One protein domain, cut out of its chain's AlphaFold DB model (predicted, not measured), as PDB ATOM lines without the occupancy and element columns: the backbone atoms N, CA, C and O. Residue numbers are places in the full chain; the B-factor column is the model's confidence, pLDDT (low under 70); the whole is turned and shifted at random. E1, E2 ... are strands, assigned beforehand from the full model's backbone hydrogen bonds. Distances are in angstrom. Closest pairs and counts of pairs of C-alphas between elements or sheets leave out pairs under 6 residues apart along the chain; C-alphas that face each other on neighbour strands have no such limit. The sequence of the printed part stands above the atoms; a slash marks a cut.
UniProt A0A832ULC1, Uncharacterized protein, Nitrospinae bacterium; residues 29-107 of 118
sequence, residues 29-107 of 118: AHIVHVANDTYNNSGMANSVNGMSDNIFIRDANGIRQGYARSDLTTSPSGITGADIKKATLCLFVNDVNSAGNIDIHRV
ATOM      1  N   ALA A  29     168.571 193.247 165.704       82.94
ATOM      2  CA  ALA A  29     167.256 192.985 166.263       82.94
ATOM      3  C   ALA A  29     166.221 193.528 165.277       82.94
ATOM      4  O   ALA A  29     166.318 194.672 164.838       82.94
ATOM      5  N   HIS A  30     165.243 192.703 164.929       85.69
ATOM      6  CA  HIS A  30     164.150 193.085 164.048       85.69
ATOM      7  C   HIS A  30     162.827 192.770 164.738       85.69
ATOM      8  O   HIS A  30     162.672 191.700 165.330       85.69
ATOM      9  N   ILE A  31     161.893 193.717 164.685       87.38
ATOM     10  CA  ILE A  31     160.542 193.542 165.210       87.38
ATOM     11  C   ILE A  31     159.651 193.159 164.041       87.38
ATOM     12  O   ILE A  31     159.573 193.886 163.054       87.38
ATOM     13  N   VAL A  32     158.972 192.026 164.182       88.00
ATOM     14  CA  VAL A  32     157.953 191.589 163.234       88.00
ATOM     15  C   VAL A  32     156.584 191.885 163.829       88.00
ATOM     16  O   VAL A  32     156.287 191.474 164.952       88.00
ATOM     17  N   HIS A  33     155.748 192.580 163.066       87.31
ATOM     18  CA  HIS A  33     154.390 192.909 163.477       87.31
ATOM     19  C   HIS A  33     153.414 191.764 163.169       87.31
ATOM     20  O   HIS A  33     153.618 190.963 162.252       87.31
ATOM     21  N   VAL A  34     152.339 191.682 163.956       87.06
ATOM     22  CA  VAL A  34     151.190 190.829 163.636       87.06
ATOM     23  C   VAL A  34     150.464 191.462 162.452       87.06
ATOM     24  O   VAL A  34     150.139 192.644 162.486       87.06
ATOM     25  N   ALA A  35     150.261 190.686 161.394       88.12
ATOM     26  CA  ALA A  35     149.612 191.133 160.166       88.12
ATOM     27  C   ALA A  35     148.142 190.724 160.106       88.12
ATOM     28  O   ALA A  35     147.310 191.452 159.574       88.12
ATOM     29  N   ASN A  36     147.818 189.563 160.669       85.69
ATOM     30  CA  ASN A  36     146.448 189.106 160.811       85.69
ATOM     31  C   ASN A  36     146.295 188.373 162.133       85.69
ATOM     32  O   ASN A  36     147.183 187.625 162.547       85.69
ATOM     33  N   ASP A  37     145.128 188.510 162.732       84.94
ATOM     34  CA  ASP A  37     144.705 187.718 163.868       84.94
ATOM     35  C   ASP A  37     143.242 187.309 163.716       84.94
ATOM     36  O   ASP A  37     142.505 187.815 162.866       84.94
ATOM     37  N   THR A  38     142.862 186.284 164.467       84.44
ATOM     38  CA  THR A  38     141.478 185.842 164.609       84.44
ATOM     39  C   THR A  38     141.375 184.889 165.799       84.44
ATOM     40  O   THR A  38     142.381 184.450 166.357       84.44
ATOM     41  N   TYR A  39     140.163 184.513 166.185       82.62
ATOM     42  CA  TYR A  39     139.937 183.386 167.083       82.62
ATOM     43  C   TYR A  39     138.718 182.591 166.631       82.62
ATOM     44  O   TYR A  39     137.715 183.153 166.175       82.62
ATOM     45  N   ASN A  40     138.793 181.270 166.772       79.56
ATOM     46  CA  ASN A  40     137.631 180.422 166.560       79.56
ATOM     47  C   ASN A  40     136.755 180.393 167.818       79.56
ATOM     48  O   ASN A  40     137.196 180.643 168.942       79.56
ATOM     49  N   ASN A  41     135.482 180.092 167.612       79.12
ATOM     50  CA  ASN A  41     134.556 179.789 168.686       79.12
ATOM     51  C   ASN A  41     133.672 178.642 168.207       79.12
ATOM     52  O   ASN A  41     132.787 178.850 167.379       79.12
ATOM     53  N   SER A  42     133.907 177.430 168.707       73.31
ATOM     54  CA  SER A  42     133.103 176.266 168.310       73.31
ATOM     55  C   SER A  42     131.631 176.349 168.760       73.31
ATOM     56  O   SER A  42     130.785 175.696 168.157       73.31
ATOM     57  N   GLY A  43     131.285 177.223 169.714       71.69
ATOM     58  CA  GLY A  43     129.902 177.557 170.076       71.69
ATOM     59  C   GLY A  43     129.238 178.543 169.108       71.69
ATOM     60  O   GLY A  43     128.025 178.725 169.143       71.69
ATOM     61  N   MET A  44     130.017 179.166 168.222       70.75
ATOM     62  CA  MET A  44     129.557 180.062 167.159       70.75
ATOM     63  C   MET A  44     130.306 179.747 165.858       70.75
ATOM     64  O   MET A  44     130.983 180.605 165.292       70.75
ATOM     65  N   ALA A  45     130.179 178.503 165.381       64.75
ATOM     66  CA  ALA A  45     130.962 177.950 164.267       64.75
ATOM     67  C   ALA A  45     130.883 178.743 162.940       64.75
ATOM     68  O   ALA A  45     131.735 178.574 162.072       64.75
ATOM     69  N   ASN A  46     129.886 179.622 162.786       67.94
ATOM     70  CA  ASN A  46     129.668 180.433 161.585       67.94
ATOM     71  C   ASN A  46     130.000 181.927 161.761       67.94
ATOM     72  O   ASN A  46     129.770 182.703 160.835       67.94
ATOM     73  N   SER A  47     130.524 182.351 162.918       66.62
ATOM     74  CA  SER A  47     130.930 183.744 163.152       66.62
ATOM     75  C   SER A  47     132.416 183.937 162.858       66.62
ATOM     76  O   SER A  47     133.257 183.202 163.369       66.62
ATOM     77  N   VAL A  48     132.745 184.954 162.058       58.09
ATOM     78  CA  VAL A  48     134.127 185.255 161.644       58.09
ATOM     79  C   VAL A  48     134.911 186.125 162.631       58.09
ATOM     80  O   VAL A  48     136.097 186.322 162.409       58.09
ATOM     81  N   ASN A  49     134.294 186.622 163.712       67.25
ATOM     82  CA  ASN A  49     134.906 187.346 164.851       67.25
ATOM     83  C   ASN A  49     135.900 188.496 164.533       67.25
ATOM     84  O   ASN A  49     136.448 189.093 165.454       67.25
ATOM     85  N   GLY A  50     136.108 188.856 163.263       64.75
ATOM     86  CA  GLY A  50     137.177 189.750 162.800       64.75
ATOM     87  C   GLY A  50     136.965 191.239 163.079       64.75
ATOM     88  O   GLY A  50     137.731 192.050 162.579       64.75
ATOM     89  N   MET A  51     135.926 191.603 163.836       73.19
ATOM     90  CA  MET A  51     135.702 192.967 164.340       73.19
ATOM     91  C   MET A  51     135.965 193.087 165.848       73.19
ATOM     92  O   MET A  51     135.676 194.125 166.432       73.19
ATOM     93  N   SER A  52     136.442 192.029 166.508       80.31
ATOM     94  CA  SER A  52     136.773 192.109 167.928       80.31
ATOM     95  C   SER A  52     138.160 192.707 168.134       80.31
ATOM     96  O   SER A  52     139.120 192.240 167.534       80.31
ATOM     97  N   ASP A  53     138.273 193.661 169.058       84.75
ATOM     98  CA  ASP A  53     139.564 194.230 169.470       84.75
ATOM     99  C   ASP A  53     140.405 193.263 170.326       84.75
ATOM    100  O   ASP A  53     141.555 193.552 170.651       84.75
ATOM    101  N   ASN A  54     139.832 192.126 170.747       86.50
ATOM    102  CA  ASN A  54     140.483 191.158 171.624       86.50
ATOM    103  C   ASN A  54     140.453 189.745 171.032       86.50
ATOM    104  O   ASN A  54     139.427 189.269 170.544       86.50
ATOM    105  N   ILE A  55     141.564 189.024 171.189       87.12
ATOM    106  CA  ILE A  55     141.641 187.587 170.911       87.12
ATOM    107  C   ILE A  55     141.252 186.833 172.182       87.12
ATOM    108  O   ILE A  55     141.976 186.851 173.177       87.12
ATOM    109  N   PHE A  56     140.122 186.131 172.148       85.56
ATOM    110  CA  PHE A  56     139.684 185.328 173.287       85.56
ATOM    111  C   PHE A  56     140.293 183.928 173.238       85.56
ATOM    112  O   PHE A  56     140.060 183.167 172.297       85.56
ATOM    113  N   ILE A  57     141.030 183.569 174.288       84.38
ATOM    114  CA  ILE A  57     141.631 182.246 174.457       84.38
ATOM    115  C   ILE A  57     140.860 181.495 175.527       84.38
ATOM    116  O   ILE A  57     140.846 181.938 176.673       84.38
ATOM    117  N   ARG A  58     140.301 180.338 175.151       75.12
ATOM    118  CA  ARG A  58     139.570 179.423 176.034       75.12
ATOM    119  C   ARG A  58     138.298 180.045 176.649       75.12
ATOM    120  O   ARG A  58     138.219 181.215 176.992       75.12
ATOM    121  N   ASP A  59     137.261 179.235 176.786       67.00
ATOM    122  CA  ASP A  59     136.175 179.480 177.737       67.00
ATOM    123  C   ASP A  59     136.045 178.247 178.645       67.00
ATOM    124  O   ASP A  59     136.849 177.316 178.528       67.00
ATOM    125  N   ALA A  60     135.074 178.230 179.563       56.75
ATOM    126  CA  ALA A  60     134.900 177.144 180.536       56.75
ATOM    127  C   ALA A  60     134.849 175.732 179.906       56.75
ATOM    128  O   ALA A  60     135.189 174.760 180.574       56.75
ATOM    129  N   ASN A  61     134.505 175.627 178.617       62.06
ATOM    130  CA  ASN A  61     134.365 174.369 177.887       62.06
ATOM    131  C   ASN A  61     135.508 174.105 176.883       62.06
ATOM    132  O   ASN A  61     135.478 173.101 176.177       62.06
ATOM    133  N   GLY A  62     136.517 174.985 176.791       62.12
ATOM    134  CA  GLY A  62     137.659 174.813 175.878       62.12
ATOM    135  C   GLY A  62     137.374 175.168 174.413       62.12
ATOM    136  O   GLY A  62     138.065 174.690 173.517       62.12
ATOM    137  N   ILE A  63     136.369 176.005 174.155       73.06
ATOM    138  CA  ILE A  63     135.743 176.165 172.828       73.06
ATOM    139  C   ILE A  63     136.449 177.196 171.923       73.06
ATOM    140  O   ILE A  63     136.151 177.258 170.725       73.06
ATOM    141  N   ARG A  64     137.386 177.992 172.467       80.88
ATOM    142  CA  ARG A  64     138.054 179.104 171.765       80.88
ATOM    143  C   ARG A  64     139.565 178.932 171.652       80.88
ATOM    144  O   ARG A  64     140.246 178.722 172.657       80.88
ATOM    145  N   GLN A  65     140.080 179.120 170.445       83.00
ATOM    146  CA  GLN A  65     141.499 179.124 170.103       83.00
ATOM    147  C   GLN A  65     141.816 180.413 169.349       83.00
ATOM    148  O   GLN A  65     141.135 180.753 168.381       83.00
ATOM    149  N   GLY A  66     142.849 181.121 169.795       85.06
ATOM    150  CA  GLY A  66     143.350 182.312 169.122       85.06
ATOM    151  C   GLY A  66     144.427 181.981 168.104       85.06
ATOM    152  O   GLY A  66     145.212 181.048 168.280       85.06
ATOM    153  N   TYR A  67     144.479 182.788 167.058       85.81
ATOM    154  CA  TYR A  67     145.427 182.679 165.969       85.81
ATOM    155  C   TYR A  67     146.013 184.056 165.694       85.81
ATOM    156  O   TYR A  67     145.289 185.035 165.555       85.81
ATOM    157  N   ALA A  68     147.334 184.114 165.579       87.88
ATOM    158  CA  ALA A  68     148.054 185.301 165.153       87.88
ATOM    159  C   ALA A  68     149.047 184.902 164.064       87.88
ATOM    160  O   ALA A  68     149.718 183.868 164.160       87.88
ATOM    161  N   ARG A  69     149.126 185.715 163.017       87.62
ATOM    162  CA  ARG A  69     150.055 185.557 161.907       87.62
ATOM    163  C   ARG A  69     150.913 186.801 161.818       87.62
ATOM    164  O   ARG A  69     150.413 187.904 161.623       87.62
ATOM    165  N   SER A  70     152.216 186.596 161.903       86.56
ATOM    166  CA  SER A  70     153.213 187.629 161.662       86.56
ATOM    167  C   SER A  70     153.583 187.679 160.181       86.56
ATOM    168  O   SER A  70     153.677 186.633 159.529       86.56
ATOM    169  N   ASP A  71     153.798 188.880 159.651       85.94
ATOM    170  CA  ASP A  71     154.299 189.056 158.287       85.94
ATOM    171  C   ASP A  71     155.827 189.073 158.280       85.94
ATOM    172  O   ASP A  71     156.458 190.034 158.699       85.94
ATOM    173  N   LEU A  72     156.428 187.988 157.797       83.12
ATOM    174  CA  LEU A  72     157.882 187.863 157.716       83.12
ATOM    175  C   LEU A  72     158.479 188.560 156.488       83.12
ATOM    176  O   LEU A  72     159.704 188.624 156.397       83.12
ATOM    177  N   THR A  73     157.668 189.085 155.563       81.31
ATOM    178  CA  THR A  73     158.173 189.777 154.363       81.31
ATOM    179  C   THR A  73     158.889 191.085 154.696       81.31
ATOM    180  O   THR A  73     159.715 191.541 153.910       81.31
ATOM    181  N   THR A  74     158.652 191.642 155.888       80.19
ATOM    182  CA  THR A  74     159.395 192.796 156.416       80.19
ATOM    183  C   THR A  74     160.807 192.444 156.886       80.19
ATOM    184  O   THR A  74     161.587 193.347 157.191       80.19
ATOM    185  N   SER A  75     161.146 191.153 156.971       78.81
ATOM    186  CA  SER A  75     162.480 190.719 157.385       78.81
ATOM    187  C   SER A  75     163.520 191.104 156.328       78.81
ATOM    188  O   SER A  75     163.222 191.053 155.131       78.81
ATOM    189  N   PRO A  76     164.760 191.446 156.729       78.56
ATOM    190  CA  PRO A  76     165.830 191.729 155.781       78.56
ATOM    191  C   PRO A  76     165.995 190.595 154.759       78.56
ATOM    192  O   PRO A  76     166.023 189.413 155.115       78.56
ATOM    193  N   SER A  77     166.099 190.956 153.479       78.56
ATOM    194  CA  SER A  77     166.213 189.991 152.385       78.56
ATOM    195  C   SER A  77     167.418 189.072 152.583       78.56
ATOM    196  O   SER A  77     168.516 189.547 152.869       78.56
ATOM    197  N   GLY A  78     167.228 187.770 152.376       79.25
ATOM    198  CA  GLY A  78     168.295 186.773 152.491       79.25
ATOM    199  C   GLY A  78     168.490 186.194 153.894       79.25
ATOM    200  O   GLY A  78     169.296 185.280 154.034       79.25
ATOM    201  N   ILE A  79     167.744 186.656 154.906       83.00
ATOM    202  CA  ILE A  79     167.729 186.014 156.227       83.00
ATOM    203  C   ILE A  79     166.886 184.741 156.182       83.00
ATOM    204  O   ILE A  79     165.721 184.746 155.778       83.00
ATOM    205  N   THR A  80     167.480 183.640 156.629       84.62
ATOM    206  CA  THR A  80     166.826 182.343 156.783       84.62
ATOM    207  C   THR A  80     166.601 182.026 158.260       84.62
ATOM    208  O   THR A  80     167.145 182.672 159.155       84.62
ATOM    209  N   GLY A  81     165.829 180.974 158.549       80.75
ATOM    210  CA  GLY A  81     165.639 180.511 159.927       80.75
ATOM    211  C   GLY A  81     166.945 180.130 160.645       80.75
ATOM    212  O   GLY A  81     166.997 180.210 161.867       80.75
ATOM    213  N   ALA A  82     168.003 179.760 159.911       86.19
ATOM    214  CA  ALA A  82     169.304 179.407 160.487       86.19
ATOM    215  C   ALA A  82     170.071 180.620 161.048       86.19
ATOM    216  O   ALA A  82     170.925 180.477 161.930       86.19
ATOM    217  N   ASP A  83     169.742 181.817 160.567       85.94
ATOM    218  CA  ASP A  83     170.375 183.069 160.979       85.94
ATOM    219  C   ASP A  83     169.745 183.629 162.264       85.94
ATOM    220  O   ASP A  83     170.343 184.450 162.967       85.94
ATOM    221  N   ILE A  84     168.554 183.141 162.626       87.44
ATOM    222  CA  ILE A  84     167.819 183.570 163.815       87.44
ATOM    223  C   ILE A  84     168.442 182.931 165.059       87.44
ATOM    224  O   ILE A  84     168.212 181.767 165.377       87.44
ATOM    225  N   LYS A  85     169.204 183.722 165.820       90.00
ATOM    226  CA  LYS A  85     169.761 183.284 167.114       90.00
ATOM    227  C   LYS A  85     168.728 183.252 168.236       90.00
ATOM    228  O   LYS A  85     168.852 182.453 169.159       90.00
ATOM    229  N   LYS A  86     167.729 184.135 168.180       90.19
ATOM    230  CA  LYS A  86     166.654 184.236 169.171       90.19
ATOM    231  C   LYS A  86     165.415 184.848 168.527       90.19
ATOM    232  O   LYS A  86     165.518 185.868 167.855       90.19
ATOM    233  N   ALA A  87     164.258 184.256 168.797       88.75
ATOM    234  CA  ALA A  87     162.949 184.836 168.521       88.75
ATOM    235  C   ALA A  87     162.175 184.931 169.839       88.75
ATOM    236  O   ALA A  87     162.248 184.031 170.676       88.75
ATOM    237  N   THR A  88     161.479 186.039 170.070       91.62
ATOM    238  CA  THR A  88     160.702 186.254 171.296       91.62
ATOM    239  C   THR A  88     159.314 186.728 170.914       91.62
ATOM    240  O   THR A  88     159.171 187.734 170.228       91.62
ATOM    241  N   LEU A  89     158.303 185.985 171.360       89.88
ATOM    242  CA  LEU A  89     156.906 186.380 171.272       89.88
ATOM    243  C   LEU A  89     156.526 187.066 172.584       89.88
ATOM    244  O   LEU A  89     156.706 186.486 173.655       89.88
ATOM    245  N   CYS A  90     156.014 188.290 172.501       90.62
ATOM    246  CA  CYS A  90     155.474 189.013 173.644       90.62
ATOM    247  C   CYS A  90     153.949 189.043 173.525       90.62
ATOM    248  O   CYS A  90     153.423 189.467 172.498       90.62
ATOM    249  N   LEU A  91     153.255 188.564 174.557       88.00
ATOM    250  CA  LEU A  91     151.798 188.554 174.630       88.00
ATOM    251  C   LEU A  91     151.356 189.511 175.732       88.00
ATOM    252  O   LEU A  91     151.827 189.411 176.866       88.00
ATOM    253  N   PHE A  92     150.435 190.410 175.399       89.00
ATOM    254  CA  PHE A  92     149.813 191.314 176.358       89.00
ATOM    255  C   PHE A  92     148.454 190.749 176.749       89.00
ATOM    256  O   PHE A  92     147.573 190.586 175.907       89.00
ATOM    257  N   VAL A  93     148.304 190.406 178.025       89.69
ATOM    258  CA  VAL A  93     147.051 189.877 178.565       89.69
ATOM    259  C   VAL A  93     146.194 191.052 179.014       89.69
ATOM    260  O   VAL A  93     146.608 191.809 179.886       89.69
ATOM    261  N   ASN A  94     145.017 191.199 178.407       90.25
ATOM    262  CA  ASN A  94     144.061 192.236 178.787       90.25
ATOM    263  C   ASN A  94     143.309 191.868 180.079       90.25
ATOM    264  O   ASN A  94     143.232 192.672 180.999       90.25
ATOM    265  N   ASP A  95     142.783 190.640 180.158       88.62
ATOM    266  CA  ASP A  95     141.993 190.156 181.295       88.62
ATOM    267  C   ASP A  95     142.093 188.624 181.447       88.62
ATOM    268  O   ASP A  95     142.328 187.905 180.468       88.62
ATOM    269  N   VAL A  96     141.906 188.119 182.672       88.44
ATOM    270  CA  VAL A  96     141.923 186.689 183.020       88.44
ATOM    271  C   VAL A  96     140.653 186.337 183.792       88.44
ATOM    272  O   VAL A  96     140.593 186.425 185.014       88.44
ATOM    273  N   ASN A  97     139.644 185.860 183.062       84.38
ATOM    274  CA  ASN A  97     138.352 185.477 183.640       84.38
ATOM    275  C   ASN A  97     138.382 184.130 184.384       84.38
ATOM    276  O   ASN A  97     137.583 183.894 185.285       84.38
ATOM    277  N   SER A  98     139.292 183.229 184.006       82.56
ATOM    278  CA  SER A  98     139.495 181.940 184.671       82.56
ATOM    279  C   SER A  98     140.975 181.595 184.677       82.56
ATOM    280  O   SER A  98     141.632 181.656 183.638       82.56
ATOM    281  N   ALA A  99     141.488 181.174 185.833       83.62
ATOM    282  CA  ALA A  99     142.844 180.656 185.932       83.62
ATOM    283  C   ALA A  99     142.998 179.380 185.089       83.62
ATOM    284  O   ALA A  99     142.072 178.570 184.976       83.62
ATOM    285  N   GLY A 100     144.176 179.202 184.503       81.75
ATOM    286  CA  GLY A 100     144.486 178.042 183.681       81.75
ATOM    287  C   GLY A 100     145.806 178.196 182.941       81.75
ATOM    288  O   GLY A 100     146.539 179.167 183.126       81.75
ATOM    289  N   ASN A 101     146.095 177.216 182.092       83.19
ATOM    290  CA  ASN A 101     147.281 177.193 181.247       83.19
ATOM    291  C   ASN A 101     146.947 177.654 179.823       83.19
ATOM    292  O   ASN A 101     145.830 177.442 179.337       83.19
ATOM    293  N   ILE A 102     147.941 178.260 179.169       83.00
ATOM    294  CA  ILE A 102     147.921 178.613 177.749       83.00
ATOM    295  C   ILE A 102     148.996 177.782 177.059       83.00
ATOM    296  O   ILE A 102     150.167 177.866 177.430       83.00
ATOM    297  N   ASP A 103     148.593 177.038 176.035       86.00
ATOM    298  CA  ASP A 103     149.503 176.306 175.165       86.00
ATOM    299  C   ASP A 103     149.650 177.043 173.831       86.00
ATOM    300  O   ASP A 103     148.669 177.487 173.228       86.00
ATOM    301  N   ILE A 104     150.895 177.200 173.376       87.19
ATOM    302  CA  ILE A 104     151.229 177.914 172.142       87.19
ATOM    303  C   ILE A 104     151.756 176.908 171.126       87.19
ATOM    304  O   ILE A 104     152.750 176.220 171.365       87.19
ATOM    305  N   HIS A 105     151.115 176.865 169.960       87.12
ATOM    306  CA  HIS A 105     151.465 175.945 168.885       87.12
ATOM    307  C   HIS A 105     151.752 176.689 167.586       87.12
ATOM    308  O   HIS A 105     151.074 177.654 167.229       87.12
ATOM    309  N   ARG A 106     152.745 176.201 166.835       87.12
ATOM    310  CA  ARG A 106     152.981 176.666 165.468       87.12
ATOM    311  C   ARG A 106     151.886 176.114 164.560       87.12
ATOM    312  O   ARG A 106     151.743 174.901 164.440       87.12
ATOM    313  N   VAL A 107     151.184 177.000 163.862       83.75
ATOM    314  CA  VAL A 107     150.236 176.602 162.819       83.75
ATOM    315  C   VAL A 107     151.015 176.117 161.595       83.75
ATOM    316  O   VAL A 107     151.839 176.849 161.050       83.75
TER     317      VAL A 107
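This is residues 29 to 107 of the 118 residues of an uncharacterized protein of Nitrospinae bacterium (UniProt A0A832ULC1). With little regular structure, the model is a two-stranded hairpin, E1 and E2, set along the length of an elongated body of loops. The loop of residues 42 to 63 folds back at one end; residues 71 to 107 run out past the other, where residues 77 to 83 stick out, and then return along the hairpin. The printed part has 79 residues, no named helix and two named strands, E1 then E2, in one antiparallel sheet; the class is all strand, with 15 residues in named elements. It is loose, with a radius of gyration of the C-alphas of 15.3 A and spans of 43 by 27 by 20 A.

E1, residues 34 to 41, is 20.6 A long from C-alpha 34 at (151.190, 190.829, 163.636). E2, residues 64 to 70, is 20.1 A long and ends at C-alpha 70, (153.213, 187.629, 161.662).

E1 and E2 form an antiparallel hairpin, their directions 167 degrees apart. C-alphas 39 and 66 face each other at 4.1 A. N 38 and O 67, 2.9 A, and N 69 and O 36, 2.8 A, are within hydrogen-bond range.

The two C-alphas farthest apart, of Ala 60 and Gly 78, are 44.7 A apart. The printed part has no cut. The link from E1 to E2 is long, 22 residues. Residues 45 to 50 and 59 to 62 have pLDDT under 70.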